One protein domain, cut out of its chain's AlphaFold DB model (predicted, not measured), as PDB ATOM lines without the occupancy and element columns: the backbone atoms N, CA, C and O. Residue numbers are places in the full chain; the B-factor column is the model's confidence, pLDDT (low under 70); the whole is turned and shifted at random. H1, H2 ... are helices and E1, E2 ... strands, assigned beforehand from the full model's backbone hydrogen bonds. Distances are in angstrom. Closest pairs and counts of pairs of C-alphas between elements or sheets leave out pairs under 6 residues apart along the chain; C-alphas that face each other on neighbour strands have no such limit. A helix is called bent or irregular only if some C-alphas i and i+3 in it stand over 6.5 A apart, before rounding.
ATOM      1  N   ILE A   3     -43.692  46.649 -26.791       89.38
ATOM      2  CA  ILE A   3     -43.164  46.636 -25.429       89.38
ATOM      3  C   ILE A   3     -41.694  46.285 -25.546       89.38
ATOM      4  O   ILE A   3     -41.345  45.202 -26.016       89.38
ATOM      5  N   THR A   4     -40.842  47.220 -25.168       88.38
ATOM      6  CA  THR A   4     -39.391  47.071 -25.226       88.38
ATOM      7  C   THR A   4     -38.832  47.186 -23.823       88.38
ATOM      8  O   THR A   4     -39.542  47.528 -22.875       88.38
ATOM      9  N   LEU A   5     -37.558  46.862 -23.669       86.06
ATOM     10  CA  LEU A   5     -36.878  47.027 -22.403       86.06
ATOM     11  C   LEU A   5     -35.589  47.814 -22.606       86.06
ATOM     12  O   LEU A   5     -34.845  47.581 -23.561       86.06
ATOM     13  N   GLN A   6     -35.360  48.763 -21.704       84.56
ATOM     14  CA  GLN A   6     -34.231  49.675 -21.731       84.56
ATOM     15  C   GLN A   6     -33.604  49.711 -20.326       84.56
ATOM     16  O   GLN A   6     -34.175  50.318 -19.417       84.56
ATOM     17  N   PRO A   7     -32.459  49.028 -20.123       76.31
ATOM     18  CA  PRO A   7     -31.862  48.831 -18.798       76.31
ATOM     19  C   PRO A   7     -31.521  50.124 -18.051       76.31
ATOM     20  O   PRO A   7     -31.632  50.171 -16.832       76.31
ATOM     21  N   ASP A   8     -31.161  51.179 -18.784       81.50
ATOM     22  CA  ASP A   8     -30.723  52.457 -18.207       81.50
ATOM     23  C   ASP A   8     -31.885  53.366 -17.763       81.50
ATOM     24  O   ASP A   8     -31.660  54.471 -17.269       81.50
ATOM     25  N   LEU A   9     -33.139  52.935 -17.952       83.88
ATOM     26  CA  LEU A   9     -34.301  53.692 -17.498       83.88
ATOM     27  C   LEU A   9     -34.515  53.543 -15.990       83.88
ATOM     28  O   LEU A   9     -34.473  52.445 -15.441       83.88
ATOM     29  N   VAL A  10     -34.844  54.659 -15.339       82.81
ATOM     30  CA  VAL A  10     -35.242  54.695 -13.920       82.81
ATOM     31  C   VAL A  10     -36.721  54.326 -13.753       82.81
ATOM     32  O   VAL A  10     -37.101  53.683 -12.778       82.81
ATOM     33  N   SER A  11     -37.551  54.692 -14.727       85.75
ATOM     34  CA  SER A  11     -38.994  54.452 -14.756       85.75
ATOM     35  C   SER A  11     -39.448  54.052 -16.165       85.75
ATOM     36  O   SER A  11     -38.751  54.349 -17.141       85.75
ATOM     37  N   PRO A  12     -40.600  53.374 -16.311       88.44
ATOM     38  CA  PRO A  12     -41.154  53.080 -17.624       88.44
ATOM     39  C   PRO A  12     -41.432  54.354 -18.435       88.44
ATOM     40  O   PRO A  12     -41.936  55.345 -17.901       88.44
ATOM     41  N   VAL A  13     -41.161  54.307 -19.739       91.75
ATOM     42  CA  VAL A  13     -41.419  55.412 -20.672       91.75
ATOM     43  C   VAL A  13     -42.493  55.002 -21.672       91.75
ATOM     44  O   VAL A  13     -42.429  53.923 -22.261       91.75
ATOM     45  N   LEU A  14     -43.485  55.866 -21.886       92.50
ATOM     46  CA  LEU A  14     -44.507  55.690 -22.914       92.50
ATOM     47  C   LEU A  14     -44.253  56.674 -24.059       92.50
ATOM     48  O   LEU A  14     -44.427  57.878 -23.887       92.50
ATOM     49  N   ALA A  15     -43.879  56.153 -25.223       92.06
ATOM     50  CA  ALA A  15     -43.690  56.926 -26.445       92.06
ATOM     51  C   ALA A  15     -44.802  56.631 -27.456       92.06
ATOM     52  O   ALA A  15     -45.277  55.497 -27.577       92.06
ATOM     53  N   CYS A  16     -45.229  57.642 -28.210       89.69
ATOM     54  CA  CYS A  16     -46.267  57.485 -29.227       89.69
ATOM     55  C   CYS A  16     -46.024  58.380 -30.442       89.69
ATOM     56  O   CYS A  16     -45.614  59.525 -30.295       89.69
ATOM     57  N   THR A  17     -46.347  57.886 -31.639       85.69
ATOM     58  CA  THR A  17     -46.233  58.670 -32.887       85.69
ATOM     59  C   THR A  17     -47.263  59.789 -32.989       85.69
ATOM     60  O   THR A  17     -47.058  60.764 -33.704       85.69
ATOM     61  N   ALA A  18     -48.390  59.634 -32.297       81.19
ATOM     62  CA  ALA A  18     -49.449  60.623 -32.198       81.19
ATOM     63  C   ALA A  18     -50.191  60.447 -30.869       81.19
ATOM     64  O   ALA A  18     -50.356  59.324 -30.380       81.19
ATOM     65  N   ALA A  19     -50.678  61.556 -30.310       78.44
ATOM     66  CA  ALA A  19     -51.577  61.514 -29.166       78.44
ATOM     67  C   ALA A  19     -52.838  60.718 -29.533       78.44
ATOM     68  O   ALA A  19     -53.447  60.943 -30.578       78.44
ATOM     69  N   SER A  20     -53.225  59.776 -28.677       82.00
ATOM     70  CA  SER A  20     -54.377  58.913 -28.913       82.00
ATOM     71  C   SER A  20     -55.104  58.615 -27.608       82.00
ATOM     72  O   SER A  20     -54.523  58.652 -26.523       82.00
ATOM     73  N   GLU A  21     -56.382  58.264 -27.707       87.31
ATOM     74  CA  GLU A  21     -57.144  57.775 -26.555       87.31
ATOM     75  C   GLU A  21     -56.494  56.523 -25.941       87.31
ATOM     76  O   GLU A  21     -56.473  56.355 -24.720       87.31
ATOM     77  N   LEU A  22     -55.879  55.685 -26.784       87.06
ATOM     78  CA  LEU A  22     -55.153  54.496 -26.356       87.06
ATOM     79  C   LEU A  22     -53.929  54.846 -25.498       87.06
ATOM     80  O   LEU A  22     -53.738  54.220 -24.457       87.06
ATOM     81  N   SER A  23     -53.128  55.852 -25.870       88.19
ATOM     82  CA  SER A  23     -51.968  56.259 -25.060       88.19
ATOM     83  C   SER A  23     -52.393  56.856 -23.717       88.19
ATOM     84  O   SER A  23     -51.858  56.460 -22.682       88.19
ATOM     85  N   ALA A  24     -53.428  57.703 -23.699       88.06
ATOM     86  CA  ALA A  24     -54.004  58.232 -22.458       88.06
ATOM     87  C   ALA A  24     -54.571  57.122 -21.553       88.06
ATOM     88  O   ALA A  24     -54.443  57.163 -20.326       88.06
ATOM     89  N   ARG A  25     -55.192  56.097 -22.146       88.81
ATOM     90  CA  ARG A  25     -55.699  54.942 -21.403       88.81
ATOM     91  C   ARG A  25     -54.571  54.087 -20.832       88.81
ATOM     92  O   ARG A  25     -54.661  53.727 -19.664       88.81
ATOM     93  N   ILE A  26     -53.530  53.786 -21.608       89.06
ATOM     94  CA  ILE A  26     -52.354  53.041 -21.126       89.06
ATOM     95  C   ILE A  26     -51.712  53.781 -19.955       89.06
ATOM     96  O   ILE A  26     -51.439  53.170 -18.924       89.06
ATOM     97  N   GLN A  27     -51.553  55.100 -20.073       88.75
ATOM     98  CA  GLN A  27     -51.030  55.926 -18.992       88.75
ATOM     99  C   GLN A  27     -51.885  55.786 -17.727       88.75
ATOM    100  O   GLN A  27     -51.357  55.482 -16.664       88.75
ATOM    101  N   ARG A  28     -53.216  55.892 -17.844       88.50
ATOM    102  CA  ARG A  28     -54.138  55.703 -16.712       88.50
ATOM    103  C   ARG A  28     -54.032  54.310 -16.091       88.50
ATOM    104  O   ARG A  28     -53.997  54.201 -14.869       88.50
ATOM    105  N   ILE A  29     -53.996  53.264 -16.917       87.44
ATOM    106  CA  ILE A  29     -53.873  51.869 -16.472       87.44
ATOM    107  C   ILE A  29     -52.629  51.711 -15.600       87.44
ATOM    108  O   ILE A  29     -52.712  51.181 -14.497       87.44
ATOM    109  N   LEU A  30     -51.492  52.197 -16.084       84.94
ATOM    110  CA  LEU A  30     -50.206  52.056 -15.417       84.94
ATOM    111  C   LEU A  30     -50.097  52.965 -14.173       84.94
ATOM    112  O   LEU A  30     -49.603  52.515 -13.140       84.94
ATOM    113  N   SER A  31     -50.653  54.183 -14.203       84.62
ATOM    114  CA  SER A  31     -50.718  55.062 -13.022       84.62
ATOM    115  C   SER A  31     -51.567  54.473 -11.891       84.62
ATOM    116  O   SER A  31     -51.206  54.614 -10.725       84.62
ATOM    117  N   LEU A  32     -52.661  53.765 -12.202       82.69
ATOM    118  CA  LEU A  32     -53.464  53.061 -11.189       82.69
ATOM    119  C   LEU A  32     -52.688  51.935 -10.485       82.69
ATOM    120  O   LEU A  32     -53.062  51.543  -9.384       82.69
ATOM    121  N   GLN A  33     -51.602  51.444 -11.087       77.12
ATOM    122  CA  GLN A  33     -50.701  50.452 -10.488       77.12
ATOM    123  C   GLN A  33     -49.573  51.093  -9.660       77.12
ATOM    124  O   GLN A  33     -48.635  50.404  -9.261       77.12
ATOM    125  N   GLY A  34     -49.625  52.412  -9.428       77.69
ATOM    126  CA  GLY A  34     -48.596  53.147  -8.690       77.69
ATOM    127  C   GLY A  34     -47.262  53.258  -9.432       77.69
ATOM    128  O   GLY A  34     -46.247  53.547  -8.805       77.69
ATOM    129  N   GLN A  35     -47.243  53.008 -10.746       76.25
ATOM    130  CA  GLN A  35     -46.053  53.188 -11.572       76.25
ATOM    131  C   GLN A  35     -45.973  54.647 -12.032       76.25
ATOM    132  O   GLN A  35     -46.904  55.157 -12.664       76.25
ATOM    133  N   GLU A  36     -44.858  55.315 -11.740       81.44
ATOM    134  CA  GLU A  36     -44.530  56.592 -12.372       81.44
ATOM    135  C   GLU A  36     -44.072  56.332 -13.806       81.44
ATOM    136  O   GLU A  36     -43.174  55.528 -14.042       81.44
ATOM    137  N   ILE A  37     -44.712  56.990 -14.771       84.12
ATOM    138  CA  ILE A  37     -44.437  56.799 -16.196       84.12
ATOM    139  C   ILE A  37     -43.989  58.132 -16.755       84.12
ATOM    140  O   ILE A  37     -44.692  59.138 -16.623       84.12
ATOM    141  N   SER A  38     -42.853  58.125 -17.431       89.25
ATOM    142  CA  SER A  38     -42.392  59.280 -18.184       89.25
ATOM    143  C   SER A  38     -42.959  59.234 -19.605       89.25
ATOM    144  O   SER A  38     -43.123  58.166 -20.193       89.25
ATOM    145  N   LEU A  39     -43.290  60.392 -20.169       87.25
ATOM    146  CA  LEU A  39     -43.700  60.481 -21.569       87.25
ATOM    147  C   LEU A  39     -42.456  60.657 -22.437       87.25
ATOM    148  O   LEU A  39     -41.616  61.505 -22.147       87.25
ATOM    149  N   GLY A  40     -42.338  59.824 -23.467       84.19
ATOM    150  CA  GLY A  40     -41.293  59.918 -24.478       84.19
ATOM    151  C   GLY A  40     -41.810  60.619 -25.729       84.19
ATOM    152  O   GLY A  40     -42.963  60.433 -26.120       84.19
ATOM    153  N   ASP A  41     -40.942  61.390 -26.378       79.81
ATOM    154  CA  ASP A  41     -41.319  62.181 -27.554       79.81
ATOM    155  C   ASP A  41     -41.394  61.349 -28.842       79.81
ATOM    156  O   ASP A  41     -42.105  61.713 -29.776       79.81
ATOM    157  N   GLN A  42     -40.630  60.254 -28.927       85.12
ATOM    158  CA  GLN A  42     -40.419  59.497 -30.165       85.12
ATOM    159  C   GLN A  42     -40.278  58.003 -29.884       85.12
ATOM    160  O   GLN A  42     -39.830  57.603 -28.806       85.12
ATOM    161  N   LEU A  43     -40.646  57.178 -30.868       88.06
ATOM    162  CA  LEU A  43     -40.378  55.744 -30.819       88.06
ATOM    163  C   LEU A  43     -38.873  55.486 -30.910       88.06
ATOM    164  O   LEU A  43     -38.126  56.246 -31.523       88.06
ATOM    165  N   SER A  44     -38.424  54.370 -30.349       86.31
ATOM    166  CA  SER A  44     -37.059  53.913 -30.554       86.31
ATOM    167  C   SER A  44     -36.829  53.540 -32.022       86.31
ATOM    168  O   SER A  44     -37.681  52.934 -32.679       86.31
ATOM    169  N   SER A  45     -35.624  53.818 -32.525       82.81
ATOM    170  CA  SER A  45     -35.222  53.465 -33.894       82.81
ATOM    171  C   SER A  45     -35.397  51.972 -34.201       82.81
ATOM    172  O   SER A  45     -35.690  51.586 -35.329       82.81
ATOM    173  N   ARG A  46     -35.284  51.110 -33.182       79.81
ATOM    174  CA  ARG A  46     -35.558  49.668 -33.288       79.81
ATOM    175  C   ARG A  46     -37.009  49.391 -33.666       79.81
ATOM    176  O   ARG A  46     -37.267  48.563 -34.536       79.81
ATOM    177  N   VAL A  47     -37.948  50.063 -33.003       84.69
ATOM    178  CA  VAL A  47     -39.377  49.922 -33.283       84.69
ATOM    179  C   VAL A  47     -39.710  50.484 -34.661       84.69
ATOM    180  O   VAL A  47     -40.483  49.861 -35.386       84.69
ATOM    181  N   GLU A  48     -39.114  51.607 -35.053       85.25
ATOM    182  CA  GLU A  48     -39.313  52.190 -36.386       85.25
ATOM    183  C   GLU A  48     -38.853  51.240 -37.500       85.25
ATOM    184  O   GLU A  48     -39.612  50.955 -38.430       85.25
ATOM    185  N   VAL A  49     -37.646  50.678 -37.370       82.19
ATOM    186  CA  VAL A  49     -37.102  49.692 -38.314       82.19
ATOM    187  C   VAL A  49     -38.010  48.463 -38.396       82.19
ATOM    188  O   VAL A  49     -38.359  48.014 -39.484       82.19
ATOM    189  N   LEU A  50     -38.451  47.937 -37.254       79.50
ATOM    190  CA  LEU A  50     -39.363  46.797 -37.226       79.50
ATOM    191  C   LEU A  50     -40.719  47.083 -37.850       79.50
ATOM    192  O   LEU A  50     -41.256  46.210 -38.519       79.50
ATOM    193  N   GLN A  51     -41.295  48.263 -37.622       81.94
ATOM    194  CA  GLN A  51     -42.556  48.635 -38.259       81.94
ATOM    195  C   GLN A  51     -42.419  48.594 -39.772       81.94
ATOM    196  O   GLN A  51     -43.299  48.055 -40.431       81.94
ATOM    197  N   HIS A  52     -41.302  49.094 -40.299       81.44
ATOM    198  CA  HIS A  52     -41.023  49.055 -41.727       81.44
ATOM    199  C   HIS A  52     -40.890  47.622 -42.271       81.44
ATOM    200  O   HIS A  52     -41.360  47.343 -43.368       81.44
ATOM    201  N   TYR A  53     -40.287  46.705 -41.507       77.62
ATOM    202  CA  TYR A  53     -40.125  45.307 -41.927       77.62
ATOM    203  C   TYR A  53     -41.377  44.443 -41.745       77.62
ATOM    204  O   TYR A  53     -41.606  43.522 -42.524       77.62
ATOM    205  N   LEU A  54     -42.154  44.684 -40.690       74.38
ATOM    206  CA  LEU A  54     -43.305  43.854 -40.324       74.38
ATOM    207  C   LEU A  54     -44.601  44.302 -40.990       74.38
ATOM    208  O   LEU A  54     -45.523  43.496 -41.112       74.38
ATOM    209  N   LEU A  55     -44.710  45.586 -41.336       78.12
ATOM    210  CA  LEU A  55     -45.950  46.197 -41.787       78.12
ATOM    211  C   LEU A  55     -45.723  46.871 -43.138       78.12
ATOM    212  O   LEU A  55     -44.940  47.809 -43.246       78.12
ATOM    213  N   ASP A  56     -46.498  46.462 -44.146       77.19
ATOM    214  CA  ASP A  56     -46.470  47.074 -45.484       77.19
ATOM    215  C   ASP A  56     -46.737  48.591 -45.447       77.19
ATOM    216  O   ASP A  56     -46.284  49.345 -46.310       77.19
ATOM    217  N   ARG A  57     -47.493  49.054 -44.440       79.88
ATOM    218  CA  ARG A  57     -47.676  50.471 -44.111       79.88
ATOM    219  C   ARG A  57     -47.640  50.683 -42.597       79.88
ATOM    220  O   ARG A  57     -48.278  49.914 -41.874       79.88
ATOM    221  N   PRO A  58     -46.977  51.749 -42.111       75.88
ATOM    222  CA  PRO A  58     -47.003  52.088 -40.697       75.88
ATOM    223  C   PRO A  58     -48.440  52.429 -40.269       75.88
ATOM    224  O   PRO A  58     -49.176  53.072 -41.027       75.88
ATOM    225  N   PRO A  59     -48.871  51.996 -39.076       79.56
ATOM    226  CA  PRO A  59     -50.212  52.282 -38.600       79.56
ATOM    227  C   PRO A  59     -50.325  53.765 -38.227       79.56
ATOM    228  O   PRO A  59     -49.343  54.410 -37.863       79.56
ATOM    229  N   ALA A  60     -51.548  54.300 -38.268       80.75
ATOM    230  CA  ALA A  60     -51.813  55.698 -37.913       80.75
ATOM    231  C   ALA A  60     -51.387  56.041 -36.473       80.75
ATOM    232  O   ALA A  60     -51.065  57.186 -36.164       80.75
ATOM    233  N   THR A  61     -51.376  55.045 -35.585       85.50
ATOM    234  CA  THR A  61     -50.913  55.197 -34.209       85.50
ATOM    235  C   THR A  61     -50.034  54.017 -33.832       85.50
ATOM    236  O   THR A  61     -50.487  52.872 -33.779       85.50
ATOM    237  N   SER A  62     -48.783  54.322 -33.511       89.25
ATOM    238  CA  SER A  62     -47.839  53.395 -32.910       89.25
ATOM    239  C   SER A  62     -47.488  53.885 -31.517       89.25
ATOM    240  O   SER A  62     -47.223  55.066 -31.305       89.25
ATOM    241  N   ILE A  63     -47.492  52.957 -30.567       91.62
ATOM    242  CA  ILE A  63     -47.159  53.206 -29.166       91.62
ATOM    243  C   ILE A  63     -46.051  52.236 -28.792       91.62
ATOM    244  O   ILE A  63     -46.157  51.050 -29.116       91.62
ATOM    245  N   GLU A  64     -45.032  52.729 -28.110       92.56
ATOM    246  CA  GLU A  64     -43.985  51.943 -27.476       92.56
ATOM    247  C   GLU A  64     -44.033  52.174 -25.963       92.56
ATOM    248  O   GLU A  64     -44.026  53.312 -25.498       92.56
ATOM    249  N   LEU A  65     -44.086  51.085 -25.202       91.88
ATOM    250  CA  LEU A  65     -43.866  51.084 -23.763       91.88
ATOM    251  C   LEU A  65     -42.471  50.518 -23.494       91.88
ATOM    252  O   LEU A  65     -42.240  49.324 -23.680       91.88
ATOM    253  N   GLN A  66     -41.561  51.379 -23.062       91.25
ATOM    254  CA  GLN A  66     -40.193  51.027 -22.705       91.25
ATOM    255  C   GLN A  66     -40.156  50.715 -21.208       91.25
ATOM    256  O   GLN A  66     -40.452  51.571 -20.375       91.25
ATOM    257  N   LEU A  67     -39.843  49.475 -20.855       88.75
ATOM    258  CA  LEU A  67     -39.760  49.019 -19.472       88.75
ATOM    259  C   LEU A  67     -38.350  49.245 -18.912       88.75
ATOM    260  O   LEU A  67     -37.362  49.011 -19.609       88.75
ATOM    261  N   CYS A  68     -38.257  49.639 -17.640       87.19
ATOM    262  CA  CYS A  68     -37.006  49.631 -16.882       87.19
ATOM    263  C   CYS A  68     -36.704  48.235 -16.312       87.19
ATOM    264  O   CYS A  68     -37.599  47.390 -16.188       87.19
ATOM    265  N   THR A  69     -35.445  47.988 -15.940       84.81
ATOM    266  CA  THR A  69     -35.042  46.821 -15.128       84.81
ATOM    267  C   THR A  69     -35.168  47.101 -13.631       84.81
ATOM    268  O   THR A  69     -35.275  48.249 -13.215       84.81
ATOM    269  N   GLY A  70     -35.115  46.060 -12.798       82.88
ATOM    270  CA  GLY A  70     -35.060  46.205 -11.341       82.88
ATOM    271  C   GLY A  70     -36.414  46.137 -10.632       82.88
ATOM    272  O   GLY A  70     -36.445  46.171  -9.402       82.88
ATOM    273  N   LEU A  71     -37.521  45.968 -11.363       82.94
ATOM    274  CA  LEU A  71     -38.806  45.632 -10.746       82.94
ATOM    275  C   LEU A  71     -38.823  44.155 -10.315       82.94
ATOM    276  O   LEU A  71     -38.031  43.332 -10.784       82.94
ATOM    277  N   SER A  72     -39.731  43.802  -9.406       84.56
ATOM    278  CA  SER A  72     -39.973  42.402  -9.045       84.56
ATOM    279  C   SER A  72     -40.695  41.656 -10.174       84.56
ATOM    280  O   SER A  72     -41.379  42.260 -11.006       84.56
ATOM    281  N   ALA A  73     -40.606  40.323 -10.165       81.25
ATOM    282  CA  ALA A  73     -41.358  39.464 -11.083       81.25
ATOM    283  C   ALA A  73     -42.866  39.774 -11.069       81.25
ATOM    284  O   ALA A  73     -43.513  39.818 -12.116       81.25
ATOM    285  N   ASP A  74     -43.421  40.003  -9.878       82.56
ATOM    286  CA  ASP A  74     -44.847  40.272  -9.696       82.56
ATOM    287  C   ASP A  74     -45.254  41.629 -10.273       82.56
ATOM    288  O   ASP A  74     -46.298  41.712 -10.913       82.56
ATOM    289  N   ASN A  75     -44.402  42.654 -10.169       85.38
ATOM    290  CA  ASN A  75     -44.664  43.955 -10.790       85.38
ATOM    291  C   ASN A  75     -44.701  43.854 -12.322       85.38
ATOM    292  O   ASN A  75     -45.612  44.394 -12.951       85.38
ATOM    293  N   TYR A  76     -43.769  43.115 -12.937       85.44
ATOM    294  CA  TYR A  76     -43.807  42.880 -14.386       85.44
ATOM    295  C   TYR A  76     -45.051  42.098 -14.805       85.44
ATOM    296  O   TYR A  76     -45.696  42.450 -15.794       85.44
ATOM    297  N   ARG A  77     -45.438  41.072 -14.037       85.19
ATOM    298  CA  ARG A  77     -46.668  40.317 -14.307       85.19
ATOM    299  C   ARG A  77     -47.909  41.197 -14.181       85.19
ATOM    300  O   ARG A  77     -48.786  41.146 -15.036       85.19
ATOM    301  N   GLN A  78     -47.987  42.024 -13.146       85.69
ATOM    302  CA  GLN A  78     -49.106  42.939 -12.926       85.69
ATOM    303  C   GLN A  78     -49.224  43.969 -14.052       85.69
ATOM    304  O   GLN A  78     -50.332  44.239 -14.521       85.69
ATOM    305  N   LEU A  79     -48.092  44.472 -14.551       86.94
ATOM    306  CA  LEU A  79     -48.046  45.322 -15.737       86.94
ATOM    307  C   LEU A  79     -48.597  44.585 -16.963       86.94
ATOM    308  O   LEU A  79     -49.491  45.098 -17.634       86.94
ATOM    309  N   GLY A  80     -48.119  43.365 -17.223       87.56
ATOM    310  CA  GLY A  80     -48.604  42.544 -18.331       87.56
ATOM    311  C   GLY A  80     -50.109  42.275 -18.251       87.56
ATOM    312  O   GLY A  80     -50.826  42.505 -19.224       87.56
ATOM    313  N   HIS A  81     -50.613  41.882 -17.078       86.38
ATOM    314  CA  HIS A  81     -52.043  41.666 -16.841       86.38
ATOM    315  C   HIS A  81     -52.879  42.919 -17.082       86.38
ATOM    316  O   HIS A  81     -53.926  42.849 -17.717       86.38
ATOM    317  N   SER A  82     -52.399  44.075 -16.632       86.81
ATOM    318  CA  SER A  82     -53.113  45.345 -16.791       86.81
ATOM    319  C   SER A  82     -53.274  45.752 -18.263       86.81
ATOM    320  O   SER A  82     -54.194  46.488 -18.613       86.81
ATOM    321  N   LEU A  83     -52.396  45.257 -19.139       88.00
ATOM    322  CA  LEU A  83     -52.420  45.517 -20.579       88.00
ATOM    323  C   LEU A  83     -53.094  44.395 -21.386       88.00
ATOM    324  O   LEU A  83     -53.293  44.545 -22.593       88.00
ATOM    325  N   GLN A  84     -53.461  43.283 -20.747       87.12
ATOM    326  CA  GLN A  84     -53.999  42.098 -21.413       87.12
ATOM    327  C   GLN A  84     -55.290  42.402 -22.187       87.12
ATOM    328  O   GLN A  84     -55.469  41.907 -23.304       87.12
ATOM    329  N   ASP A  85     -56.167  43.242 -21.635       86.62
ATOM    330  CA  ASP A  85     -57.459  43.570 -22.246       86.62
ATOM    331  C   ASP A  85     -57.319  44.348 -23.556       86.62
ATOM    332  O   ASP A  85     -58.177  44.227 -24.426       86.62
ATOM    333  N   LEU A  86     -56.198  45.039 -23.790       86.62
ATOM    334  CA  LEU A  86     -55.950  45.719 -25.067       86.62
ATOM    335  C   LEU A  86     -55.958  44.730 -26.245       86.62
ATOM    336  O   LEU A  86     -56.408  45.057 -27.343       86.62
ATOM    337  N   ARG A  87     -55.548  43.476 -26.006       83.31
ATOM    338  CA  ARG A  87     -55.616  42.389 -27.000       83.31
ATOM    339  C   ARG A  87     -57.047  42.106 -27.435       83.31
ATOM    340  O   ARG A  87     -57.289  41.749 -28.584       83.31
ATOM    341  N   SER A  88     -57.985  42.209 -26.493       81.19
ATOM    342  CA  SER A  88     -59.404  41.942 -26.724       81.19
ATOM    343  C   SER A  88     -60.053  42.931 -27.675       81.19
ATOM    344  O   SER A  88     -61.027  42.596 -28.341       81.19
ATOM    345  N   GLU A  89     -59.451  44.108 -27.775       84.12
ATOM    346  CA  GLU A  89     -59.943  45.262 -28.512       84.12
ATOM    347  C   GLU A  89     -59.235  45.424 -29.864       84.12
ATOM    348  O   GLU A  89     -59.361  46.451 -30.523       84.12
ATOM    349  N   GLY A  90     -58.471  44.413 -30.291       81.25
ATOM    350  CA  GLY A  90     -57.781  44.418 -31.579       81.25
ATOM    351  C   GLY A  90     -56.435  45.147 -31.580       81.25
ATOM    352  O   GLY A  90     -55.864  45.356 -32.650       81.25
ATOM    353  N   VAL A  91     -55.880  45.507 -30.416       84.94
ATOM    354  CA  VAL A  91     -54.521  46.061 -30.345       84.94
ATOM    355  C   VAL A  91     -53.499  44.941 -30.543       84.94
ATOM    356  O   VAL A  91     -53.380  44.029 -29.723       84.94
ATOM    357  N   LEU A  92     -52.706  45.038 -31.613       83.19
ATOM    358  CA  LEU A  92     -51.536  44.182 -31.807       83.19
ATOM    359  C   LEU A  92     -50.453  44.555 -30.785       83.19
ATOM    360  O   LEU A  92     -49.951  45.682 -30.798       83.19
ATOM    361  N   LEU A  93     -50.093  43.610 -29.917       83.50
ATOM    362  CA  LEU A  93     -49.044  43.752 -28.906       83.50
ATOM    363  C   LEU A  93     -47.824  42.927 -29.310       83.50
ATOM    364  O   LEU A  93     -47.953  41.738 -29.598       83.50
ATOM    365  N   ILE A  94     -46.657  43.568 -29.334       82.00
ATOM    366  CA  ILE A  94     -45.386  42.954 -29.722       82.00
ATOM    367  C   ILE A  94     -44.358  43.254 -28.631       82.00
ATOM    368  O   ILE A  94     -43.953  44.402 -28.469       82.00
ATOM    369  N   CYS A  95     -43.924  42.231 -27.895       84.25
ATOM    370  CA  CYS A  95     -42.803  42.353 -26.960       84.25
ATOM    371  C   CYS A  95     -41.494  42.110 -27.709       84.25
ATOM    372  O   CYS A  95     -41.399  41.107 -28.410       84.25
ATOM    373  N   LEU A  96     -40.514  43.002 -27.571       80.31
ATOM    374  CA  LEU A  96     -39.245  42.943 -28.295       80.31
ATOM    375  C   LEU A  96     -38.073  42.851 -27.332       80.31
ATOM    376  O   LEU A  96     -37.781  43.810 -26.613       80.31
ATOM    377  N   ASP A  97     -37.375  41.723 -27.376       75.94
ATOM    378  CA  ASP A  97     -36.117  41.572 -26.655       75.94
ATOM    379  C   ASP A  97     -34.932  42.045 -27.506       75.94
ATOM    380  O   ASP A  97     -35.002  42.061 -28.738       75.94
ATOM    381  N   SER A  98     -33.849  42.464 -26.857       69.88
ATOM    382  CA  SER A  98     -32.547  42.680 -27.501       69.88
ATOM    383  C   SER A  98     -31.628  41.513 -27.210       69.88
ATOM    384  O   SER A  98     -31.431  41.156 -26.052       69.88
ATOM    385  N   THR A  99     -30.980  40.992 -28.244       64.38
ATOM    386  CA  THR A  99     -29.828  40.121 -28.044       64.38
ATOM    387  C   THR A  99     -28.629  40.926 -27.535       64.38
ATOM    388  O   THR A  99     -28.348  42.002 -28.078       64.38
ATOM    389  N   PRO A 100     -27.916  40.448 -26.500       63.50
ATOM    390  CA  PRO A 100     -26.646  41.032 -26.082       63.50
ATOM    391  C   PRO A 100     -25.649  41.170 -27.241       63.50
ATOM    392  O   PRO A 100     -25.625  40.346 -28.152       63.50
ATOM    393  N   ALA A 101     -24.829  42.224 -27.215       61.41
ATOM    394  CA  ALA A 101     -23.874  42.536 -28.286       61.41
ATOM    395  C   ALA A 101     -22.698  41.542 -28.378       61.41
ATOM    396  O   ALA A 101     -21.976  41.528 -29.369       61.41
ATOM    397  N   ASP A 102     -22.486  40.744 -27.334       63.06
ATOM    398  CA  ASP A 102     -21.469  39.698 -27.221       63.06
ATOM    399  C   ASP A 102     -21.982  38.307 -27.631       63.06
ATOM    400  O   ASP A 102     -21.239  37.323 -27.550       63.06
ATOM    401  N   TRP A 103     -23.232  38.216 -28.093       62.12
ATOM    402  CA  TRP A 103     -23.814  36.974 -28.586       62.12
ATOM    403  C   TRP A 103     -23.061  36.513 -29.847       62.12
ATOM    404  O   TRP A 103     -23.001  37.221 -30.848       62.12
ATOM    405  N   ARG A 104     -22.468  35.314 -29.802       62.03
ATOM    406  CA  ARG A 104     -21.825  34.682 -30.964       62.03
ATOM    407  C   ARG A 104     -22.850  33.939 -31.818       62.03
ATOM    408  O   ARG A 104     -23.716  33.264 -31.274       62.03
ATOM    409  N   ASP A 105     -22.670  33.922 -33.137       61.00
ATOM    410  CA  ASP A 105     -23.528  33.164 -34.068       61.00
ATOM    411  C   ASP A 105     -23.763  31.696 -33.661       61.00
ATOM    412  O   ASP A 105     -24.854  31.162 -33.842       61.00
ATOM    413  N   ALA A 106     -22.763  31.039 -33.065       63.19
ATOM    414  CA  ALA A 106     -22.873  29.653 -32.601       63.19
ATOM    415  C   ALA A 106     -23.874  29.462 -31.445       63.19
ATOM    416  O   ALA A 106     -24.400  28.364 -31.263       63.19
ATOM    417  N   ASP A 107     -24.144  30.520 -30.682       64.12
ATOM    418  CA  ASP A 107     -25.079  30.510 -29.561       64.12
ATOM    419  C   ASP A 107     -26.498  30.904 -30.014       64.12
ATOM    420  O   ASP A 107     -27.438  30.884 -29.215       64.12
ATOM    421  N   TYR A 108     -26.683  31.329 -31.274       63.78
ATOM    422  CA  TYR A 108     -27.992  31.710 -31.797       63.78
ATOM    423  C   TYR A 108     -28.872  30.471 -31.962       63.78
ATOM    424  O   TYR A 108     -28.647  29.611 -32.815       63.78
ATOM    425  N   ARG A 109     -29.940  30.404 -31.167       63.91
ATOM    426  CA  ARG A 109     -31.026  29.444 -31.370       63.91
ATOM    427  C   ARG A 109     -32.173  30.140 -32.068       63.91
ATOM    428  O   ARG A 109     -32.763  31.065 -31.507       63.91
ATOM    429  N   SER A 110     -32.520  29.648 -33.256       66.06
ATOM    430  CA  SER A 110     -33.727  30.080 -33.960       66.06
ATOM    431  C   SER A 110     -34.919  30.076 -32.993       66.06
ATOM    432  O   SER A 110     -35.084  29.097 -32.269       66.06
ATOM    433  N   PRO A 111     -35.792  31.096 -32.989       63.22
ATOM    434  CA  PRO A 111     -37.023  31.070 -32.196       63.22
ATOM    435  C   PRO A 111     -37.950  29.892 -32.536       63.22
ATOM    436  O   PRO A 111     -38.885  29.614 -31.793       63.22
ATOM    437  N   HIS A 112     -37.715  29.205 -33.659       65.69
ATOM    438  CA  HIS A 112     -38.421  27.984 -34.040       65.69
ATOM    439  C   HIS A 112     -37.793  26.701 -33.466       65.69
ATOM    440  O   HIS A 112     -38.364  25.627 -33.650       65.69
ATOM    441  N   ASP A 113     -36.653  26.795 -32.772       73.00
ATOM    442  CA  ASP A 113     -36.053  25.693 -32.014       73.00
ATOM    443  C   ASP A 113     -37.016  25.249 -30.897       73.00
ATOM    444  O   ASP A 113     -37.544  26.069 -30.137       73.00
ATOM    445  N   GLY A 114     -37.240  23.935 -30.797       70.75
ATOM    446  CA  GLY A 114     -38.077  23.321 -29.765       70.75
ATOM    447  C   GLY A 114     -37.627  23.671 -28.347       70.75
ATOM    448  O   GLY A 114     -38.475  23.792 -27.467       70.75
ATOM    449  N   TYR A 115     -36.335  23.964 -28.152       73.38
ATOM    450  CA  TYR A 115     -35.785  24.443 -26.883       73.38
ATOM    451  C   TYR A 115     -36.569  25.627 -26.301       73.38
ATOM    452  O   TYR A 115     -36.888  25.644 -25.111       73.38
ATOM    453  N   TRP A 116     -36.915  26.616 -27.135       70.31
ATOM    454  CA  TRP A 116     -37.657  27.786 -26.669       70.31
ATOM    455  C   TRP A 116     -39.074  27.416 -26.252       70.31
ATOM    456  O   TRP A 116     -39.551  27.913 -25.237       70.31
ATOM    457  N   ARG A 117     -39.734  26.504 -26.976       73.56
ATOM    458  CA  ARG A 117     -41.058  26.013 -26.575       73.56
ATOM    459  C   ARG A 117     -41.009  25.258 -25.254       73.56
ATOM    460  O   ARG A 117     -41.783  25.584 -24.367       73.56
ATOM    461  N   GLU A 118     -40.064  24.339 -25.091       75.19
ATOM    462  CA  GLU A 118     -39.899  23.572 -23.851       75.19
ATOM    463  C   GLU A 118     -39.585  24.472 -22.648       75.19
ATOM    464  O   GLU A 118     -40.046  24.231 -21.530       75.19
ATOM    465  N   LEU A 119     -38.796  25.532 -22.849       72.06
ATOM    466  CA  LEU A 119     -38.532  26.524 -21.809       72.06
ATOM    467  C   LEU A 119     -39.810  27.280 -21.418       72.06
ATOM    468  O   LEU A 119     -40.077  27.457 -20.231       72.06
ATOM    469  N   MET A 120     -40.602  27.699 -22.404       76.81
ATOM    470  CA  MET A 120     -41.873  28.382 -22.170       76.81
ATOM    471  C   MET A 120     -42.914  27.470 -21.508       76.81
ATOM    472  O   MET A 120     -43.616  27.931 -20.611       76.81
ATOM    473  N   ASP A 121     -42.988  26.192 -21.892       75.81
ATOM    474  CA  ASP A 121     -43.850  25.187 -21.254       75.81
ATOM    475  C   ASP A 121     -43.524  25.036 -19.772       75.81
ATOM    476  O   ASP A 121     -44.402  25.206 -18.927       75.81
ATOM    477  N   ARG A 122     -42.242  24.842 -19.440       75.69
ATOM    478  CA  ARG A 122     -41.808  24.754 -18.039       75.69
ATOM    479  C   ARG A 122     -42.202  25.984 -17.233       75.69
ATOM    480  O   ARG A 122     -42.557  25.860 -16.065       75.69
ATOM    481  N   TRP A 123     -42.153  27.163 -17.843       74.38
ATOM    482  CA  TRP A 123     -42.504  28.392 -17.149       74.38
ATOM    483  C   TRP A 123     -44.008  28.542 -16.906       74.38
ATOM    484  O   TRP A 123     -44.428  28.993 -15.838       74.38
ATOM    485  N   VAL A 124     -44.825  28.133 -17.883       76.06
ATOM    486  CA  VAL A 124     -46.283  28.053 -17.732       76.06
ATOM    487  C   VAL A 124     -46.636  27.058 -16.628       76.06
ATOM    488  O   VAL A 124     -47.423  27.396 -15.740       76.06
ATOM    489  N   ASP A 125     -46.017  25.878 -16.638       75.12
ATOM    490  CA  ASP A 125     -46.225  24.840 -15.629       75.12
ATOM    491  C   ASP A 125     -45.827  25.328 -14.234       75.12
ATOM    492  O   ASP A 125     -46.611  25.206 -13.293       75.12
ATOM    493  N   GLU A 126     -44.651  25.944 -14.086       75.94
ATOM    494  CA  GLU A 126     -44.192  26.499 -12.810       75.94
ATOM    495  C   GLU A 126     -45.191  27.524 -12.258       75.94
ATOM    496  O   GLU A 126     -45.537  27.489 -11.074       75.94
ATOM    497  N   HIS A 127     -45.719  28.404 -13.110       70.06
ATOM    498  CA  HIS A 127     -46.725  29.370 -12.688       70.06
ATOM    499  C   HIS A 127     -48.038  28.693 -12.255       70.06
ATOM    500  O   HIS A 127     -48.630  29.071 -11.238       70.06
ATOM    501  N   GLN A 128     -48.514  27.694 -13.004       73.19
ATOM    502  CA  GLN A 128     -49.711  26.931 -12.635       73.19
ATOM    503  C   GLN A 128     -49.524  26.216 -11.294       73.19
ATOM    504  O   GLN A 128     -50.410  26.289 -10.438       73.19
ATOM    505  N   TRP A 129     -48.354  25.617 -11.072       64.62
ATOM    506  CA  TRP A 129     -47.977  24.999  -9.804       64.62
ATOM    507  C   TRP A 129     -47.944  26.006  -8.656       64.62
ATOM    508  O   TRP A 129     -48.576  25.771  -7.627       64.62
ATOM    509  N   GLN A 130     -47.295  27.161  -8.827       69.12
ATOM    510  CA  GLN A 130     -47.275  28.221  -7.811       69.12
ATOM    511  C   GLN A 130     -48.690  28.698  -7.461       69.12
ATOM    512  O   GLN A 130     -49.009  28.906  -6.289       69.12
ATOM    513  N   ARG A 131     -49.568  28.844  -8.461       70.31
ATOM    514  CA  ARG A 131     -50.973  29.213  -8.245       70.31
ATOM    515  C   ARG A 131     -51.739  28.119  -7.501       70.31
ATOM    516  O   ARG A 131     -52.495  28.441  -6.588       70.31
ATOM    517  N   ALA A 132     -51.541  26.851  -7.861       65.38
ATOM    518  CA  ALA A 132     -52.166  25.713  -7.192       65.38
ATOM    519  C   ALA A 132     -51.727  25.605  -5.724       65.38
ATOM    520  O   ALA A 132     -52.572  25.420  -4.853       65.38
ATOM    521  N   ILE A 133     -50.437  25.813  -5.436       66.19
ATOM    522  CA  ILE A 133     -49.896  25.838  -4.070       66.19
ATOM    523  C   ILE A 133     -50.497  27.003  -3.274       66.19
ATOM    524  O   ILE A 133     -50.988  26.778  -2.175       66.19
ATOM    525  N   LYS A 134     -50.558  28.219  -3.836       65.38
ATOM    526  CA  LYS A 134     -51.210  29.375  -3.183       65.38
ATOM    527  C   LYS A 134     -52.699  29.141  -2.892       65.38
ATOM    528  O   LYS A 134     -53.216  29.651  -1.909       65.38
ATOM    529  N   LEU A 135     -53.403  28.399  -3.751       65.88
ATOM    530  CA  LEU A 135     -54.817  28.045  -3.556       65.88
ATOM    531  C   LEU A 135     -55.007  26.922  -2.526       65.88
ATOM    532  O   LEU A 135     -56.013  26.905  -1.815       65.88
ATOM    533  N   ALA A 136     -54.064  25.978  -2.469       63.88
ATOM    534  CA  ALA A 136     -54.045  24.893  -1.494       63.88
ATOM    535  C   ALA A 136     -53.662  25.397  -0.095       63.88
ATOM    536  O   ALA A 136     -54.210  24.927   0.904       63.88
ATOM    537  N   ASP A 137     -52.780  26.394  -0.023       61.09
ATOM    538  CA  ASP A 137     -52.356  27.029   1.216       61.09
ATOM    539  C   ASP A 137     -53.372  28.088   1.676       61.09
ATOM    540  O   ASP A 137     -53.189  29.298   1.555       61.09
ATOM    541  N   LYS A 138     -54.485  27.619   2.251       55.47
ATOM    542  CA  LYS A 138     -55.437  28.472   2.992       55.47
ATOM    543  C   LYS A 138     -54.862  28.984   4.327       55.47
ATOM    544  O   LYS A 138     -55.587  29.622   5.087       55.47
ATOM    545  N   GLY A 139     -53.596  28.680   4.627       49.44
ATOM    546  CA  GLY A 139     -52.919  28.901   5.899       49.44
ATOM    547  C   GLY A 139     -51.746  29.874   5.819       49.44
ATOM    548  O   GLY A 139     -50.765  29.679   6.519       49.44
ATOM    549  N   GLY A 140     -51.836  30.930   5.006       45.62
ATOM    550  CA  GLY A 140     -51.041  32.149   5.193       45.62
ATOM    551  C   GLY A 140     -49.517  32.011   5.115       45.62
ATOM    552  O   GLY A 140     -48.828  32.949   5.515       45.62
ATOM    553  N   SER A 141     -48.965  30.911   4.594       43.00
ATOM    554  CA  SER A 141     -47.554  30.902   4.233       43.00
ATOM    555  C   SER A 141     -47.421  31.658   2.918       43.00
ATOM    556  O   SER A 141     -47.897  31.231   1.865       43.00
ATOM    557  N   GLN A 142     -46.812  32.845   2.972       45.59
ATOM    558  CA  GLN A 142     -46.338  33.500   1.763       45.59
ATOM    559  C   GLN A 142     -45.341  32.545   1.112       45.59
ATOM    560  O   GLN A 142     -44.172  32.504   1.493       45.59
ATOM    561  N   VAL A 143     -45.803  31.765   0.129       44.81
ATOM    562  CA  VAL A 143     -44.923  31.184  -0.882       44.81
ATOM    563  C   VAL A 143     -44.037  32.337  -1.307       44.81
ATOM    564  O   VAL A 143     -44.562  33.352  -1.775       44.81
ATOM    565  N   VAL A 144     -42.737  32.205  -1.046       43.84
ATOM    566  CA  VAL A 144     -41.710  33.181  -1.397       43.84
ATOM    567  C   VAL A 144     -41.732  33.287  -2.917       43.84
ATOM    568  O   VAL A 144     -40.981  32.626  -3.626       43.84
ATOM    569  N   ALA A 145     -42.668  34.080  -3.440       48.31
ATOM    570  CA  ALA A 145     -42.542  34.654  -4.755       48.31
ATOM    571  C   ALA A 145     -41.179  35.327  -4.723       48.31
ATOM    572  O   ALA A 145     -40.867  36.005  -3.743       48.31
ATOM    573  N   MET A 146     -40.342  35.066  -5.722       49.94
ATOM    574  CA  MET A 146     -39.060  35.739  -5.883       49.94
ATOM    575  C   MET A 146     -39.317  37.254  -5.913       49.94
ATOM    576  O   MET A 146     -39.551  37.845  -6.962       49.94
ATOM    577  N   GLN A 147     -39.335  37.869  -4.729       53.50
ATOM    578  CA  GLN A 147     -39.439  39.308  -4.501       53.50
ATOM    579  C   GLN A 147     -38.101  39.986  -4.802       53.50
ATOM    580  O   GLN A 147     -38.006  41.208  -4.750       53.50
ATOM    581  N   SER A 148     -37.069  39.205  -5.135       64.75
ATOM    582  CA  SER A 148     -35.830  39.718  -5.694       64.75
ATOM    583  C   SER A 148     -36.140  40.505  -6.962       64.75
ATOM    584  O   SER A 148     -36.808  40.005  -7.872       64.75
ATOM    585  N   SER A 149     -35.638  41.735  -7.012       75.50
ATOM    586  CA  SER A 149     -35.630  42.536  -8.226       75.50
ATOM    587  C   SER A 149     -34.965  41.759  -9.360       75.50
ATOM    588  O   SER A 149     -33.939  41.099  -9.177       75.50
ATOM    589  N   ILE A 150     -35.564  41.822 -10.545       74.75
ATOM    590  CA  ILE A 150     -35.002  41.203 -11.738       74.75
ATOM    591  C   ILE A 150     -34.129  42.246 -12.424       74.75
ATOM    592  O   ILE A 150     -34.620  43.238 -12.963       74.75
ATOM    593  N   SER A 151     -32.818  42.026 -12.382       76.69
ATOM    594  CA  SER A 151     -31.834  42.854 -13.086       76.69
ATOM    595  C   SER A 151     -31.618  42.410 -14.533       76.69
ATOM    596  O   SER A 151     -31.138  43.190 -15.351       76.69
ATOM    597  N   ASN A 152     -31.971  41.165 -14.869       78.88
ATOM    598  CA  ASN A 152     -31.834  40.658 -16.225       78.88
ATOM    599  C   ASN A 152     -32.964  41.181 -17.126       78.88
ATOM    600  O   ASN A 152     -34.135  40.860 -16.937       78.88
ATOM    601  N   ALA A 153     -32.559  41.939 -18.140       74.69
ATOM    602  CA  ALA A 153     -33.403  42.541 -19.160       74.69
ATOM    603  C   ALA A 153     -34.402  41.568 -19.816       74.69
ATOM    604  O   ALA A 153     -35.613  41.799 -19.790       74.69
ATOM    605  N   SER A 154     -33.904  40.463 -20.363       74.81
ATOM    606  CA  SER A 154     -34.723  39.469 -21.058       74.81
ATOM    607  C   SER A 154     -35.755  38.836 -20.126       74.81
ATOM    608  O   SER A 154     -36.930  38.735 -20.476       74.81
ATOM    609  N   LEU A 155     -35.353  38.479 -18.900       74.62
ATOM    610  CA  LEU A 155     -36.268  37.910 -17.906       74.62
ATOM    611  C   LEU A 155     -37.374  38.899 -17.519       74.62
ATOM    612  O   LEU A 155     -38.544  38.515 -17.473       74.62
ATOM    613  N   SER A 156     -37.032  40.170 -17.294       81.75
ATOM    614  CA  SER A 156     -38.000  41.233 -17.002       81.75
ATOM    615  C   SER A 156     -39.053  41.372 -18.104       81.75
ATOM    616  O   SER A 156     -40.257  41.349 -17.828       81.75
ATOM    617  N   LEU A 157     -38.613  41.456 -19.364       82.38
ATOM    618  CA  LEU A 157     -39.515  41.555 -20.508       82.38
ATOM    619  C   LEU A 157     -40.402  40.316 -20.622       82.38
ATOM    620  O   LEU A 157     -41.606  40.432 -20.852       82.38
ATOM    621  N   MET A 158     -39.825  39.131 -20.448       79.56
ATOM    622  CA  MET A 158     -40.573  37.893 -20.558       79.56
ATOM    623  C   MET A 158     -41.649  37.761 -19.464       79.56
ATOM    624  O   MET A 158     -42.767  37.361 -19.781       79.56
ATOM    625  N   HIS A 159     -41.381  38.159 -18.212       82.44
ATOM    626  CA  HIS A 159     -42.407  38.173 -17.160       82.44
ATOM    627  C   HIS A 159     -43.615  39.044 -17.536       82.44
ATOM    628  O   HIS A 159     -44.761  38.629 -17.339       82.44
ATOM    629  N   ALA A 160     -43.368  40.224 -18.112       84.38
ATOM    630  CA  ALA A 160     -44.430  41.102 -18.595       84.38
ATOM    631  C   ALA A 160     -45.157  40.505 -19.809       84.38
ATOM    632  O   ALA A 160     -46.388  40.501 -19.861       84.38
ATOM    633  N   ALA A 161     -44.407  39.954 -20.765       83.44
ATOM    634  CA  ALA A 161     -44.942  39.375 -21.990       83.44
ATOM    635  C   ALA A 161     -45.861  38.175 -21.709       83.44
ATOM    636  O   ALA A 161     -46.977  38.119 -22.222       83.44
ATOM    637  N   PHE A 162     -45.441  37.252 -20.840       81.19
ATOM    638  CA  PHE A 162     -46.252  36.093 -20.463       81.19
ATOM    639  C   PHE A 162     -47.550  36.495 -19.769       81.19
ATOM    640  O   PHE A 162     -48.608  35.964 -20.103       81.19
ATOM    641  N   ALA A 163     -47.505  37.451 -18.840       83.62
ATOM    642  CA  ALA A 163     -48.713  37.917 -18.167       83.62
ATOM    643  C   ALA A 163     -49.678  38.634 -19.125       83.62
ATOM    644  O   ALA A 163     -50.885  38.394 -19.074       83.62
ATOM    645  N   LEU A 164     -49.153  39.421 -20.069       83.94
ATOM    646  CA  LEU A 164     -49.927  40.004 -21.172       83.94
ATOM    647  C   LEU A 164     -50.579  38.929 -22.048       83.94
ATOM    648  O   LEU A 164     -51.711  39.086 -22.506       83.94
ATOM    649  N   GLY A 165     -49.888  37.809 -22.244       78.44
ATOM    650  CA  GLY A 165     -50.390  36.612 -22.906       78.44
ATOM    651  C   GLY A 165     -51.443  35.820 -22.130       78.44
ATOM    652  O   GLY A 165     -51.870  34.769 -22.603       78.44
ATOM    653  N   GLY A 166     -51.856  36.280 -20.945       80.00
ATOM    654  CA  GLY A 166     -52.747  35.529 -20.059       80.00
ATOM    655  C   GLY A 166     -52.074  34.331 -19.396       80.00
ATOM    656  O   GLY A 166     -52.763  33.403 -18.983       80.00
ATOM    657  N   LEU A 167     -50.741  34.355 -19.295       78.38
ATOM    658  CA  LEU A 167     -49.903  33.276 -18.762       78.38
ATOM    659  C   LEU A 167     -50.012  31.984 -19.587       78.38
ATOM    660  O   LEU A 167     -49.854  30.880 -19.070       78.38
ATOM    661  N   CYS A 168     -50.289  32.137 -20.882       75.44
ATOM    662  CA  CYS A 168     -50.307  31.064 -21.867       75.44
ATOM    663  C   CYS A 168     -49.107  31.180 -22.809       75.44
ATOM    664  O   CYS A 168     -48.512  32.254 -22.945       75.44
ATOM    665  N   GLN A 169     -48.794  30.098 -23.523       72.62
ATOM    666  CA  GLN A 169     -47.792  30.156 -24.583       72.62
ATOM    667  C   GLN A 169     -48.176  31.167 -25.679       72.62
ATOM    668  O   GLN A 169     -49.351  31.249 -26.057       72.62
ATOM    669  N   PRO A 170     -47.201  31.910 -26.229       72.81
ATOM    670  CA  PRO A 170     -47.421  32.728 -27.416       72.81
ATOM    671  C   PRO A 170     -47.756  31.848 -28.625       72.81
ATOM    672  O   PRO A 170     -47.098  30.838 -28.873       72.81
ATOM    673  N   GLN A 171     -48.755  32.242 -29.422       73.88
ATOM    674  CA  GLN A 171     -49.090  31.537 -30.668       73.88
ATOM    675  C   GLN A 171     -48.071  31.795 -31.785       73.88
ATOM    676  O   GLN A 171     -47.965  30.997 -32.717       73.88
ATOM    677  N   ARG A 172     -47.342  32.916 -31.727       70.00
ATOM    678  CA  ARG A 172     -46.291  33.251 -32.690       70.00
ATOM    679  C   ARG A 172     -45.000  33.630 -31.981       70.00
ATOM    680  O   ARG A 172     -45.002  34.435 -31.054       70.00
ATOM    681  N   LEU A 173     -43.909  33.075 -32.486       71.38
ATOM    682  CA  LEU A 173     -42.544  33.450 -32.150       71.38
ATOM    683  C   LEU A 173     -41.913  34.024 -33.409       71.38
ATOM    684  O   LEU A 173     -42.037  33.431 -34.483       71.38
ATOM    685  N   PHE A 174     -41.246  35.160 -33.275       69.06
ATOM    686  CA  PHE A 174     -40.541  35.799 -34.376       69.06
ATOM    687  C   PHE A 174     -39.095  36.048 -33.980       69.06
ATOM    688  O   PHE A 174     -38.819  36.381 -32.831       69.06
ATOM    689  N   GLY A 175     -38.185  35.898 -34.935       65.38
ATOM    690  CA  GLY A 175     -36.769  36.189 -34.771       65.38
ATOM    691  C   GLY A 175     -36.280  36.941 -35.986       65.38
ATOM    692  O   GLY A 175     -36.381  36.412 -37.088       65.38
ATOM    693  N   TYR A 176     -35.757  38.145 -35.795       60.12
ATOM    694  CA  TYR A 176     -35.193  38.940 -36.881       60.12
ATOM    695  C   TYR A 176     -33.768  39.318 -36.549       60.12
ATOM    696  O   TYR A 176     -33.534  39.898 -35.495       60.12
ATOM    697  N   ARG A 177     -32.830  39.042 -37.454       59.22
ATOM    698  CA  ARG A 177     -31.513  39.673 -37.413       59.22
ATOM    699  C   ARG A 177     -31.649  41.056 -38.052       59.22
ATOM    700  O   ARG A 177     -32.023  41.149 -39.216       59.22
ATOM    701  N   LEU A 178     -31.455  42.108 -37.262       55.16
ATOM    702  CA  LEU A 178     -31.652  43.501 -37.667       55.16
ATOM    703  C   LEU A 178     -30.519  44.025 -38.548       55.16
ATOM    704  O   LEU A 178     -30.772  44.872 -39.401       55.16
ATOM    705  N   ASP A 179     -29.282  43.588 -38.312       54.59
ATOM    706  CA  ASP A 179     -28.113  44.070 -39.042       54.59
ATOM    707  C   ASP A 179     -26.934  43.087 -39.032       54.59
ATOM    708  O   ASP A 179     -26.958  42.056 -38.359       54.59
ATOM    709  N   ASP A 180     -25.880  43.455 -39.766       52.12
ATOM    710  CA  ASP A 180     -24.604  42.731 -39.877       52.12
ATOM    711  C   ASP A 180     -23.757  42.775 -38.587       52.12
ATOM    712  O   ASP A 180     -22.603  42.355 -38.584       52.12
ATOM    713  N   ARG A 181     -24.302  43.328 -37.494       48.62
ATOM    714  CA  ARG A 181     -23.686  43.336 -36.156       48.62
ATOM    715  C   ARG A 181     -24.359  42.332 -35.219       48.62
ATOM    716  O   ARG A 181     -24.309  42.515 -34.005       48.62
ATOM    717  N   ASP A 182     -25.043  41.340 -35.788       48.38
ATOM    718  CA  ASP A 182     -25.733  40.244 -35.099       48.38
ATOM    719  C   ASP A 182     -26.710  40.695 -34.004       48.38
ATOM    720  O   ASP A 182     -27.047  39.957 -33.076       48.38
ATOM    721  N   ARG A 183     -27.259  41.909 -34.145       53.19
ATOM    722  CA  ARG A 183     -28.379  42.345 -33.316       53.19
ATOM    723  C   ARG A 183     -29.606  41.588 -33.787       53.19
ATOM    724  O   ARG A 183     -30.159  41.892 -34.841       53.19
ATOM    725  N   ALA A 184     -30.041  40.597 -33.028       54.59
ATOM    726  CA  ALA A 184     -31.297  39.922 -33.250       54.59
ATOM    727  C   ALA A 184     -32.391  40.453 -32.311       54.59
ATOM    728  O   ALA A 184     -32.162  41.022 -31.241       54.59
ATOM    729  N   LEU A 185     -33.622  40.299 -32.766       58.94
ATOM    730  CA  LEU A 185     -34.830  40.604 -32.033       58.94
ATOM    731  C   LEU A 185     -35.651  39.342 -31.939       58.94
ATOM    732  O   LEU A 185     -35.945  38.733 -32.967       58.94
ATOM    733  N   ALA A 186     -36.071  39.004 -30.728       63.25
ATOM    734  CA  ALA A 186     -37.105  38.012 -30.512       63.25
ATOM    735  C   ALA A 186     -38.426  38.722 -30.207       63.25
ATOM    736  O   ALA A 186     -38.475  39.652 -29.399       63.25
ATOM    737  N   GLY A 187     -39.484  38.288 -30.888       67.12
ATOM    738  CA  GLY A 187     -40.845  38.775 -30.727       67.12
ATOM    739  C   GLY A 187     -41.768  37.672 -30.233       67.12
ATOM    740  O   GLY A 187     -41.796  36.588 -30.820       67.12
ATOM    741  N   LEU A 188     -42.556  37.956 -29.197       71.62
ATOM    742  CA  LEU A 188     -43.624  37.068 -28.729       71.62
ATOM    743  C   LEU A 188     -44.978  37.657 -29.133       71.62
ATOM    744  O   LEU A 188     -45.285  38.808 -28.816       71.62
ATOM    745  N   GLY A 189     -45.768  36.874 -29.862       68.88
ATOM    746  CA  GLY A 189     -47.069  37.271 -30.373       68.88
ATOM    747  C   GLY A 189     -48.164  36.380 -29.820       68.88
ATOM    748  O   GLY A 189     -48.187  35.175 -30.081       68.88
ATOM    749  N   TRP A 190     -49.114  36.994 -29.121       71.62
ATOM    750  CA  TRP A 190     -50.353  36.329 -28.773       71.62
ATOM    751  C   TRP A 190     -51.462  36.815 -29.714       71.62
ATOM    752  O   TRP A 190     -51.639  38.017 -29.899       71.62
TER     753      TRP A 190
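This is residues 3 to 190 of the 192 residues of an uncharacterized protein of Gammaproteobacteria bacterium HGW-Gammaproteobacteria-11 (UniProt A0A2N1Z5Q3). A strongly twisted sheet of seven strands runs through the domain, with helix H5 lying over its strands E1 and E5 and helix H1 over E2 near one edge; H3 packs on both of these helices, and H2 is on the face opposite H5. The long helix H4 lies off the sheet as an arm on two long links, and residues 135 to 141 at its far end stick out. The 188 printed residues hold five named helices and seven named strands, in the order E1 E2 H1 E3 H2 E4 H3 E5 H4 H5 E6 E7, and the class is mixed, helices and strands. The sheet is mixed, in the order E3 E2 E4 E1 E5 E7 E6. The whole is compact, with a radius of gyration of the C-alphas of 17.0 A and spans of 54 by 43 by 31 A.

The sheet's strands, from edge to edge, are E3, residues 38 to 40; E2, residues 13 to 16; E4, residues 63 to 67, 12.9 A long; E1, residues 3 to 5; E5, residues 94 to 98, 13.0 A; E7, residues 184 to 189, 16.2 A; and E6, residues 172 to 177, 16.8 A. E1 begins at C-alpha 3 (-43.164, 46.636, -25.429), and E7 ends at C-alpha 189 (-47.069, 37.271, -30.373). The helices are H1, residues 21 to 32, 16.5 A; H2, residues 45 to 54, 14.1 A; H3, residues 73 to 89, 26.1 A; H4, residues 114 to 136, 32.5 A; and H5, residues 153 to 164, 16.8 A. H4 ends at C-alpha 136 (-54.045, 24.893, -1.494). H3 is irregular, with C-alphas 82 and 85 7.2 A apart, and has a kink of 26 degrees near residue 82.

E1 is parallel to E4, with N 4 and O 65 at 2.9 A, and to E5, with N 96 and O 3 at 2.8 A. E4 is antiparallel to E2, with N 64 and O 15 at 2.8 A. E2 is parallel to the edge strand E3, with N 40 and O 14 at 2.9 A. E7 is antiparallel to E5, with N 97 and O 186 at 3.1 A. E6, the other edge strand, makes a hairpin with E7, with N 187 and O 174 at 2.8 A. These N and O pairs are within hydrogen-bond range. H5 is on the sheet at a height of 8.2 A, over E1 and E5, and runs along the strands, at 6 degrees to E5 on the local plane; its closest C-alphas to E5 are those of Ser 154 and Asp 97, 6.1 A apart. H1 is on the sheet at a height of 10.4 A, over E2 and along it. H2 is on the sheet on the face opposite H5; its closest C-alphas to E4 are those of Val 47 and Glu 64, 7.7 A apart. H3 is not on the sheet. It touches H5 at a steep tilt of 46 degrees, the same way, with C-alphas Gly 80 and Leu 164 closest at 4.0 A. With residues 79 to 83 alone it touches residues 26 to 30 of H1 at a shallow tilt of 30 degrees, opposite ways, with C-alphas Ser 82 and Ile 29 closest at 6.6 A. H4 is not on the sheet and touches no helix, but it and H5 are near each other, with 5 pairs of C-alphas within 10 A. E2, H1, E3 form a strand-helix-strand unit, two parallel neighbour strands with a helix between them along the chain. E4, H3, E5 and E5, H4 H5, E6 are split units, with E1 and E7 respectively between their strands in the sheet. The three crossovers are right-handed. Every O i to N i+4 pair is within hydrogen-bond range in H1, H2, H4 and H5, and 8 of 13 are in H3.

The two C-alphas farthest apart are those of Gly 139 and Asp 180, at 55.6 A. The printed part has no cut. The links E5 to H4, 15 residues, and H4 to H5, 16 residues, are long. Residues 135 to 141, of which 135 and 136 belong to H4, stand free. The mean pLDDT of the printed part is 75.9; residues 98 to 112, 129 to 130, 132 to 148, 174 to 187 and 189 are under 70.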